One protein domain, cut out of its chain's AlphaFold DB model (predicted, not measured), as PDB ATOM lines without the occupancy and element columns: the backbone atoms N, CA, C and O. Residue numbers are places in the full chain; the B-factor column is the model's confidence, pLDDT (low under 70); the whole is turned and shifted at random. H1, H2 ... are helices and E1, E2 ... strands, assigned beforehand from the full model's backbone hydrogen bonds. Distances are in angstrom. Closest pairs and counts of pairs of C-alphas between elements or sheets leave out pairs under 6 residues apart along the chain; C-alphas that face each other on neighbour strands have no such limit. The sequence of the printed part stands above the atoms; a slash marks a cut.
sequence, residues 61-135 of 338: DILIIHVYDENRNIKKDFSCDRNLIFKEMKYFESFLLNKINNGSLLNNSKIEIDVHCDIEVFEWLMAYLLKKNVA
ATOM      1  N   ASP A  61     130.872 162.319 196.317       74.31
ATOM      2  CA  ASP A  61     130.966 163.288 195.242       74.31
ATOM      3  C   ASP A  61     131.778 162.595 194.148       74.31
ATOM      4  O   ASP A  61     132.996 162.443 194.254       74.31
ATOM      5  N   ILE A  62     131.064 161.986 193.198       81.56
ATOM      6  CA  ILE A  62     131.664 161.175 192.141       81.56
ATOM      7  C   ILE A  62     132.102 162.122 191.029       81.56
ATOM      8  O   ILE A  62     131.280 162.791 190.405       81.56
ATOM      9  N   LEU A  63     133.405 162.127 190.777       83.62
ATOM     10  CA  LEU A  63     134.043 162.804 189.660       83.62
ATOM     11  C   LEU A  63     134.016 161.882 188.437       83.62
ATOM     12  O   LEU A  63     134.343 160.696 188.562       83.62
ATOM     13  N   ILE A  64     133.661 162.422 187.270       86.62
ATOM     14  CA  ILE A  64     133.793 161.714 185.989       86.62
ATOM     15  C   ILE A  64     134.951 162.332 185.210       86.62
ATOM     16  O   ILE A  64     135.020 163.547 185.035       86.62
ATOM     17  N   ILE A  65     135.872 161.484 184.763       87.25
ATOM     18  CA  ILE A  65     137.018 161.865 183.945       87.25
ATOM     19  C   ILE A  65     136.857 161.201 182.581       87.25
ATOM     20  O   ILE A  65     136.871 159.974 182.477       87.25
ATOM     21  N   HIS A  66     136.689 162.014 181.547       87.50
ATOM     22  CA  HIS A  66     136.625 161.601 180.155       87.50
ATOM     23  C   HIS A  66     138.042 161.573 179.587       87.50
ATOM     24  O   HIS A  66     138.696 162.611 179.494       87.50
ATOM     25  N   VAL A  67     138.528 160.391 179.216       89.25
ATOM     26  CA  VAL A  67     139.872 160.222 178.656       89.25
ATOM     27  C   VAL A  67     139.780 159.936 177.166       89.25
ATOM     28  O   VAL A  67     139.078 159.009 176.752       89.25
ATOM     29  N   TYR A  68     140.506 160.722 176.376       87.94
ATOM     30  CA  TYR A  68     140.600 160.603 174.926       87.94
ATOM     31  C   TYR A  68     142.018 160.171 174.549       87.94
ATOM     32  O   TYR A  68     142.984 160.883 174.825       87.94
ATOM     33  N   ASP A  69     142.133 159.009 173.910       88.62
ATOM     34  CA  ASP A  69     143.376 158.530 173.311       88.62
ATOM     35  C   ASP A  69     143.361 158.878 171.824       88.62
ATOM     36  O   ASP A  69     142.663 158.239 171.032       88.62
ATOM     37  N   GLU A  70     144.108 159.913 171.446       87.19
ATOM     38  CA  GLU A  70     144.169 160.404 170.065       87.19
ATOM     39  C   GLU A  70     144.884 159.424 169.126       87.19
ATOM     40  O   GLU A  70     144.527 159.326 167.953       87.19
ATOM     41  N   ASN A  71     145.841 158.645 169.641       84.69
ATOM     42  CA  ASN A  71     146.605 157.690 168.840       84.69
ATOM     43  C   ASN A  71     145.745 156.491 168.437       84.69
ATOM     44  O   ASN A  71     145.857 155.980 167.322       84.69
ATOM     45  N   ARG A  72     144.886 156.028 169.352       86.81
ATOM     46  CA  ARG A  72     143.971 154.899 169.115       86.81
ATOM     47  C   ARG A  72     142.585 155.342 168.654       86.81
ATOM     48  O   ARG A  72     141.810 154.501 168.206       86.81
ATOM     49  N   ASN A  73     142.287 156.637 168.751       89.25
ATOM     50  CA  ASN A  73     140.982 157.242 168.497       89.25
ATOM     51  C   ASN A  73     139.858 156.597 169.335       89.25
ATOM     52  O   ASN A  73     138.793 156.244 168.825       89.25
ATOM     53  N   ILE A  74     140.122 156.396 170.632       93.31
ATOM     54  CA  ILE A  74     139.192 155.774 171.590       93.31
ATOM     55  C   ILE A  74     138.882 156.769 172.713       93.31
ATOM     56  O   ILE A  74     139.742 157.545 173.127       93.31
ATOM     57  N   LYS A  75     137.651 156.718 173.234       93.38
ATOM     58  CA  LYS A  75     137.217 157.437 174.438       93.38
ATOM     59  C   LYS A  75     136.837 156.445 175.536       93.38
ATOM     60  O   LYS A  75     136.120 155.480 175.266       93.38
ATOM     61  N   LYS A  76     137.266 156.700 176.773       93.12
ATOM     62  CA  LYS A  76     136.864 155.926 177.957       93.12
ATOM     63  C   LYS A  76     136.592 156.851 179.138       93.12
ATOM     64  O   LYS A  76     137.365 157.764 179.409       93.12
ATOM     65  N   ASP A  77     135.510 156.569 179.854       92.12
ATOM     66  CA  ASP A  77     135.101 157.339 181.025       92.12
ATOM     67  C   ASP A  77     135.508 156.604 182.305       92.12
ATOM     68  O   ASP A  77     135.245 155.409 182.471       92.12
ATOM     69  N   PHE A  78     136.126 157.330 183.230       89.00
ATOM     70  CA  PHE A  78     136.526 156.832 184.539       89.00
ATOM     71  C   PHE A  78     135.743 157.564 185.625       89.00
ATOM     72  O   PHE A  78     135.649 158.789 185.616       89.00
ATOM     73  N   SER A  79     135.190 156.817 186.580       87.50
ATOM     74  CA  SER A  79     134.489 157.380 187.735       87.50
ATOM     75  C   SER A  79     135.253 157.096 189.024       87.50
ATOM     76  O   SER A  79     135.727 155.981 189.256       87.50
ATOM     77  N   CYS A  80     135.405 158.118 189.865       85.38
ATOM     78  CA  CYS A  80     136.137 157.999 191.122       85.38
ATOM     79  C   CYS A  80     135.607 158.961 192.186       85.38
ATOM     80  O   CYS A  80     134.984 159.976 191.881       85.38
ATOM     81  N   ASP A  81     135.875 158.641 193.452       86.94
ATOM     82  CA  ASP A  81     135.650 159.557 194.567       86.94
ATOM     83  C   ASP A  81     136.534 160.802 194.401       86.94
ATOM     84  O   ASP A  81     137.761 160.695 194.281       86.94
ATOM     85  N   ARG A  82     135.906 161.982 194.393       83.06
ATOM     86  CA  ARG A  82     136.579 163.276 194.247       83.06
ATOM     87  C   ARG A  82     137.659 163.492 195.304       83.06
ATOM     88  O   ARG A  82     138.745 163.965 194.975       83.06
ATOM     89  N   ASN A  83     137.392 163.118 196.555       84.44
ATOM     90  CA  ASN A  83     138.335 163.334 197.652       84.44
ATOM     91  C   ASN A  83     139.594 162.484 197.473       84.44
ATOM     92  O   ASN A  83     140.691 162.934 197.794       84.44
ATOM     93  N   LEU A  84     139.448 161.267 196.937       87.44
ATOM     94  CA  LEU A  84     140.584 160.397 196.640       87.44
ATOM     95  C   LEU A  84     141.461 160.994 195.533       87.44
ATOM     96  O   LEU A  84     142.675 161.075 195.705       87.44
ATOM     97  N   ILE A  85     140.850 161.461 194.440       85.50
ATOM     98  CA  ILE A  85     141.581 162.087 193.328       85.50
ATOM     99  C   ILE A  85     142.320 163.337 193.804       85.50
ATOM    100  O   ILE A  85     143.493 163.494 193.499       85.50
ATOM    101  N   PHE A  86     141.689 164.204 194.597       84.69
ATOM    102  CA  PHE A  86     142.333 165.446 195.053       84.69
ATOM    103  C   PHE A  86     143.450 165.188 196.062       84.69
ATOM    104  O   PHE A  86     144.450 165.906 196.120       84.69
ATOM    105  N   LYS A  87     143.294 164.137 196.868       86.94
ATOM    106  CA  LYS A  87     144.334 163.730 197.799       86.94
ATOM    107  C   LYS A  87     145.596 163.286 197.059       86.94
ATOM    108  O   LYS A  87     146.678 163.719 197.443       86.94
ATOM    109  N   GLU A  88     145.448 162.453 196.032       88.19
ATOM    110  CA  GLU A  88     146.575 161.773 195.383       88.19
ATOM    111  C   GLU A  88     147.099 162.500 194.126       88.19
ATOM    112  O   GLU A  88     148.283 162.400 193.826       88.19
ATOM    113  N   MET A  89     146.260 163.257 193.404       89.44
ATOM    114  CA  MET A  89     146.599 163.983 192.167       89.44
ATOM    115  C   MET A  89     146.471 165.500 192.365       89.44
ATOM    116  O   MET A  89     145.427 166.111 192.104       89.44
ATOM    117  N   LYS A  90     147.561 166.138 192.808       88.81
ATOM    118  CA  LYS A  90     147.571 167.569 193.166       88.81
ATOM    119  C   LYS A  90     147.335 168.508 191.991       88.81
ATOM    120  O   LYS A  90     146.836 169.619 192.186       88.81
ATOM    121  N   TYR A  91     147.627 168.069 190.769       87.88
ATOM    122  CA  TYR A  91     147.287 168.835 189.572       87.88
ATOM    123  C   TYR A  91     145.777 169.099 189.480       87.88
ATOM    124  O   TYR A  91     145.369 170.256 189.374       87.88
ATOM    125  N   PHE A  92     144.942 168.062 189.613       83.62
ATOM    126  CA  PHE A  92     143.487 168.205 189.512       83.62
ATOM    127  C   PHE A  92     142.890 169.027 190.655       83.62
ATOM    128  O   PHE A  92     141.997 169.837 190.409       83.62
ATOM    129  N   GLU A  93     143.414 168.870 191.874       81.56
ATOM    130  CA  GLU A  93     143.037 169.710 193.017       81.56
ATOM    131  C   GLU A  93     143.264 171.196 192.689       81.56
ATOM    132  O   GLU A  93     142.327 171.995 192.733       81.56
ATOM    133  N   SER A  94     144.480 171.558 192.263       83.12
ATOM    134  CA  SER A  94     144.820 172.947 191.924       83.12
ATOM    135  C   SER A  94     144.021 173.497 190.733       83.12
ATOM    136  O   SER A  94     143.541 174.630 190.775       83.12
ATOM    137  N   PHE A  95     143.817 172.690 189.690       78.94
ATOM    138  CA  PHE A  95     143.067 173.075 188.496       78.94
ATOM    139  C   PHE A  95     141.605 173.415 188.808       78.94
ATOM    140  O   PHE A  95     141.074 174.413 188.316       78.94
ATOM    141  N   LEU A  96     140.949 172.609 189.644       75.38
ATOM    142  CA  LEU A  96     139.544 172.820 189.985       75.38
ATOM    143  C   LEU A  96     139.348 173.934 191.009       75.38
ATOM    144  O   LEU A  96     138.400 174.704 190.861       75.38
ATOM    145  N   LEU A  97     140.252 174.080 191.983       76.62
ATOM    146  CA  LEU A  97     140.244 175.232 192.889       76.62
ATOM    147  C   LEU A  97     140.327 176.548 192.110       76.62
ATOM    148  O   LEU A  97     139.555 177.466 192.376       76.62
ATOM    149  N   ASN A  98     141.170 176.613 191.077       77.25
ATOM    150  CA  ASN A  98     141.244 177.787 190.208       77.25
ATOM    151  C   ASN A  98     139.916 178.062 189.482       77.25
ATOM    152  O   ASN A  98     139.488 179.211 189.400       77.25
ATOM    153  N   LYS A  99     139.221 177.028 188.986       72.31
ATOM    154  CA  LYS A  99     137.906 177.201 188.339       72.31
ATOM    155  C   LYS A  99     136.817 177.665 189.307       72.31
ATOM    156  O   LYS A  99     135.978 178.474 188.914       72.31
ATOM    157  N   ILE A 100     136.836 177.172 190.545       72.00
ATOM    158  CA  ILE A 100     135.911 177.583 191.611       72.00
ATOM    159  C   ILE A 100     136.158 179.047 191.985       72.00
ATOM    160  O   ILE A 100     135.227 179.850 191.976       72.00
ATOM    161  N   ASN A 101     137.415 179.410 192.246       73.31
ATOM    162  CA  ASN A 101     137.798 180.763 192.653       73.31
ATOM    163  C   ASN A 101     137.483 181.805 191.572       73.31
ATOM    164  O   ASN A 101     137.083 182.922 191.886       73.31
ATOM    165  N   ASN A 102     137.593 181.420 190.300       72.94
ATOM    166  CA  ASN A 102     137.257 182.275 189.162       72.94
ATOM    167  C   ASN A 102     135.749 182.290 188.835       72.94
ATOM    168  O   ASN A 102     135.354 182.837 187.808       72.94
ATOM    169  N   GLY A 103     134.900 181.662 189.659       63.59
ATOM    170  CA  GLY A 103     133.441 181.645 189.498       63.59
ATOM    171  C   GLY A 103     132.925 180.791 188.333       63.59
ATOM    172  O   GLY A 103     131.728 180.789 188.060       63.59
ATOM    173  N   SER A 104     133.801 180.044 187.652       61.78
ATOM    174  CA  SER A 104     133.454 179.204 186.498       61.78
ATOM    175  C   SER A 104     132.840 177.856 186.894       61.78
ATOM    176  O   SER A 104     132.336 177.145 186.025       61.78
ATOM    177  N   LEU A 105     132.909 177.475 188.173       62.31
ATOM    178  CA  LEU A 105     132.377 176.217 188.693       62.31
ATOM    179  C   LEU A 105     131.729 176.453 190.063       62.31
ATOM    180  O   LEU A 105     132.364 176.985 190.970       62.31
ATOM    181  N   LEU A 106     130.474 176.034 190.224       57.94
ATOM    182  CA  LEU A 106     129.786 176.081 191.515       57.94
ATOM    183  C   LEU A 106     130.259 174.910 192.388       57.94
ATOM    184  O   LEU A 106     130.366 173.784 191.910       57.94
ATOM    185  N   ASN A 107     130.473 175.136 193.688       57.44
ATOM    186  CA  ASN A 107     130.988 174.111 194.614       57.44
ATOM    187  C   ASN A 107     130.190 172.789 194.633       57.44
ATOM    188  O   ASN A 107     130.756 171.749 194.961       57.44
ATOM    189  N   ASN A 108     128.911 172.827 194.239       58.00
ATOM    190  CA  ASN A 108     127.974 171.701 194.292       58.00
ATOM    191  C   ASN A 108     127.625 171.108 192.912       58.00
ATOM    192  O   ASN A 108     126.685 170.316 192.814       58.00
ATOM    193  N   SER A 109     128.309 171.506 191.833       62.97
ATOM    194  CA  SER A 109     128.064 170.939 190.501       62.97
ATOM    195  C   SER A 109     128.826 169.633 190.296       62.97
ATOM    196  O   SER A 109     129.973 169.511 190.722       62.97
ATOM    197  N   LYS A 110     128.208 168.689 189.573       65.62
ATOM    198  CA  LYS A 110     128.878 167.492 189.054       65.62
ATOM    199  C   LYS A 110     130.097 167.933 188.240       65.62
ATOM    200  O   LYS A 110     129.952 168.703 187.293       65.62
ATOM    201  N   ILE A 111     131.284 167.501 188.653       70.06
ATOM    202  CA  ILE A 111     132.533 167.878 187.995       70.06
ATOM    203  C   ILE A 111     132.845 166.833 186.929       70.06
ATOM    204  O   ILE A 111     132.879 165.633 187.209       70.06
ATOM    205  N   GLU A 112     133.073 167.311 185.713       76.50
ATOM    206  CA  GLU A 112     133.511 166.513 184.574       76.50
ATOM    207  C   GLU A 112     134.844 167.097 184.086       76.50
ATOM    208  O   GLU A 112     135.001 168.319 183.987       76.50
ATOM    209  N   ILE A 113     135.841 166.232 183.883       81.44
ATOM    210  CA  ILE A 113     137.180 166.615 183.418       81.44
ATOM    211  C   ILE A 113     137.473 165.861 182.131       81.44
ATOM    212  O   ILE A 113     137.394 164.637 182.118       81.44
ATOM    213  N   ASP A 114     137.877 166.576 181.089       82.75
ATOM    214  CA  ASP A 114     138.411 165.979 179.869       82.75
ATOM    215  C   ASP A 114     139.946 165.920 179.935       82.75
ATOM    216  O   ASP A 114     140.603 166.899 180.304       82.75
ATOM    217  N   VAL A 115     140.521 164.768 179.587       84.12
ATOM    218  CA  VAL A 115     141.969 164.515 179.567       84.12
ATOM    219  C   VAL A 115     142.345 163.834 178.255       84.12
ATOM    220  O   VAL A 115     141.728 162.848 177.860       84.12
ATOM    221  N   HIS A 116     143.387 164.330 177.597       83.19
ATOM    222  CA  HIS A 116     143.942 163.732 176.384       83.19
ATOM    223  C   HIS A 116     145.220 162.978 176.756       83.19
ATOM    224  O   HIS A 116     146.230 163.602 177.082       83.19
ATOM    225  N   CYS A 117     145.168 161.646 176.795       85.31
ATOM    226  CA  CYS A 117     146.317 160.798 177.122       85.31
ATOM    227  C   CYS A 117     146.085 159.345 176.682       85.31
ATOM    228  O   CYS A 117     144.966 158.969 176.333       85.31
ATOM    229  N   ASP A 118     147.136 158.522 176.734       86.88
ATOM    230  CA  ASP A 118     147.018 157.079 176.504       86.88
ATOM    231  C   ASP A 118     146.081 156.446 177.552       86.88
ATOM    232  O   ASP A 118     146.279 156.582 178.768       86.88
ATOM    233  N   ILE A 119     145.044 155.754 177.072       89.44
ATOM    234  CA  ILE A 119     144.011 155.166 177.933       89.44
ATOM    235  C   ILE A 119     144.576 154.065 178.840       89.44
ATOM    236  O   ILE A 119     144.115 153.932 179.974       89.44
ATOM    237  N   GLU A 120     145.562 153.285 178.388       90.06
ATOM    238  CA  GLU A 120     146.166 152.211 179.188       90.06
ATOM    239  C   GLU A 120     146.986 152.780 180.346       90.06
ATOM    240  O   GLU A 120     146.927 152.268 181.467       90.06
ATOM    241  N   VAL A 121     147.711 153.875 180.096       90.44
ATOM    242  CA  VAL A 121     148.461 154.604 181.130       90.44
ATOM    243  C   VAL A 121     147.497 155.144 182.185       90.44
ATOM    244  O   VAL A 121     147.706 154.929 183.383       90.44
ATOM    245  N   PHE A 122     146.404 155.786 181.764       90.38
ATOM    246  CA  PHE A 122     145.413 156.309 182.702       90.38
ATOM    247  C   PHE A 122     144.692 155.198 183.475       90.38
ATOM    248  O   PHE A 122     144.480 155.309 184.682       90.38
ATOM    249  N   GLU A 123     144.363 154.085 182.819       92.38
ATOM    250  CA  GLU A 123     143.776 152.917 183.472       92.38
ATOM    251  C   GLU A 123     144.704 152.325 184.539       92.38
ATOM    252  O   GLU A 123     144.240 151.985 185.633       92.38
ATOM    253  N   TRP A 124     146.013 152.269 184.269       94.38
ATOM    254  CA  TRP A 124     147.011 151.862 185.257       94.38
ATOM    255  C   TRP A 124     147.014 152.806 186.466       94.38
ATOM    256  O   TRP A 124     146.966 152.338 187.605       94.38
ATOM    257  N   LEU A 125     146.997 154.127 186.241       92.44
ATOM    258  CA  LEU A 125     146.944 155.129 187.317       92.44
ATOM    259  C   LEU A 125     145.682 154.977 188.171       92.44
ATOM    260  O   LEU A 125     145.752 154.999 189.401       92.44
ATOM    261  N   MET A 126     144.529 154.761 187.540       91.12
ATOM    262  CA  MET A 126     143.272 154.529 188.251       91.12
ATOM    263  C   MET A 126     143.305 153.233 189.064       91.12
ATOM    264  O   MET A 126     142.822 153.195 190.197       91.12
ATOM    265  N   ALA A 127     143.896 152.167 188.526       92.19
ATOM    266  CA  ALA A 127     144.078 150.921 189.257       92.19
ATOM    267  C   ALA A 127     145.021 151.092 190.464       92.19
ATOM    268  O   ALA A 127     144.708 150.579 191.541       92.19
ATOM    269  N   TYR A 128     146.098 151.872 190.316       93.31
ATOM    270  CA  TYR A 128     147.001 152.248 191.406       93.31
ATOM    271  C   TYR A 128     146.273 153.028 192.514       93.31
ATOM    272  O   TYR A 128     146.341 152.649 193.685       93.31
ATOM    273  N   LEU A 129     145.484 154.050 192.160       90.56
ATOM    274  CA  LEU A 129     144.690 154.831 193.122       90.56
ATOM    275  C   LEU A 129     143.685 153.978 193.903       90.56
ATOM    276  O   LEU A 129     143.498 154.157 195.108       90.56
ATOM    277  N   LEU A 130     143.049 153.023 193.221       89.00
ATOM    278  CA  LEU A 130     142.106 152.079 193.823       89.00
ATOM    279  C   LEU A 130     142.797 150.964 194.623       89.00
ATOM    280  O   LEU A 130     142.120 150.038 195.072       89.00
ATOM    281  N   LYS A 131     144.123 151.041 194.814       87.56
ATOM    282  CA  LYS A 131     144.949 150.049 195.514       87.56
ATOM    283  C   LYS A 131     144.784 148.634 194.957       87.56
ATOM    284  O   LYS A 131     144.846 147.654 195.699       87.56
ATOM    285  N   LYS A 132     144.547 148.516 193.648       89.19
ATOM    286  CA  LYS A 132     144.618 147.226 192.958       89.19
ATOM    287  C   LYS A 132     146.087 146.825 192.828       89.19
ATOM    288  O   LYS A 132     146.961 147.683 192.733       89.19
ATOM    289  N   ASN A 133     146.352 145.522 192.792       82.88
ATOM    290  CA  ASN A 133     147.699 145.003 192.566       82.88
ATOM    291  C   ASN A 133     148.113 145.255 191.111       82.88
ATOM    292  O   ASN A 133     147.843 144.437 190.232       82.88
ATOM    293  N   VAL A 134     148.746 146.399 190.868       90.00
ATOM    294  CA  VAL A 134     149.398 146.735 189.602       90.00
ATOM    295  C   VAL A 134     150.907 146.729 189.790       90.00
ATOM    296  O   VAL A 134     151.417 147.205 190.801       90.00
ATOM    297  N   ALA A 135     151.625 146.172 188.819       91.19
ATOM    298  CA  ALA A 135     153.081 146.134 188.826       91.19
ATOM    299  C   ALA A 135     153.638 147.133 187.807       91.19
ATOM    300  O   ALA A 135     153.141 147.230 186.679       91.19
TER     301      ALA A 135
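Overview. This is residues 61 to 135 of the 338 residues of the protein "DUF3342 domain-containing protein" of Piromyces finnis (UniProt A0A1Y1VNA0). A three-stranded sheet has H3 along one face; at one end of the sheet H1 makes a corner with H2, which reaches away. It is two layers, a helix on one face of the mixed sheet E2 E1 E3. The 75 printed residues, class mixed, run E1 E2 H1 H2 E3 H3; compact, radius of gyration of the C-alphas 13.1 A, spans 37 by 28 by 17 A.

Along the chain. E1, residues 62 to 69, begins at C-alpha 62 (131.664, 161.175, 192.141) and measures 22.3 A; E2, 74 to 81, 23.6 A; H1, 82 to 88, 10.2 A; H2, 90 to 101, 16.4 A; E3, 112 to 116, 13.6 A. H3, 119 to 129, 15.2 A, ends at C-alpha 129 (144.690, 154.831, 193.122).

Arrangement. E1 and E2 form an antiparallel hairpin, N 65 to O 78 2.8 A; E1 and E3 are parallel, N 66 to O 113 2.8 A. H3 lies over E2 and E1, height over the sheet 9.6 A; the closest C-alphas of E1 and H3, Asp 69 and Ile 119, are 5.8 A apart. H1 only grazes the sheet. H1 and H2 touch only at the corner, closest C-alphas Phe 86 and Glu 93, 4.8 A, H2 with residues 92 to 93 alone. In H1, H2 and H3 every O i to N i+4 pair is within hydrogen-bond range.

Size, cuts and confidence. The C-alphas farthest apart, Gly 103 and Ala 135, are 40.6 A apart. The printed part has no cut and no long link; pLDDT is under 70 at residues 103 to 110.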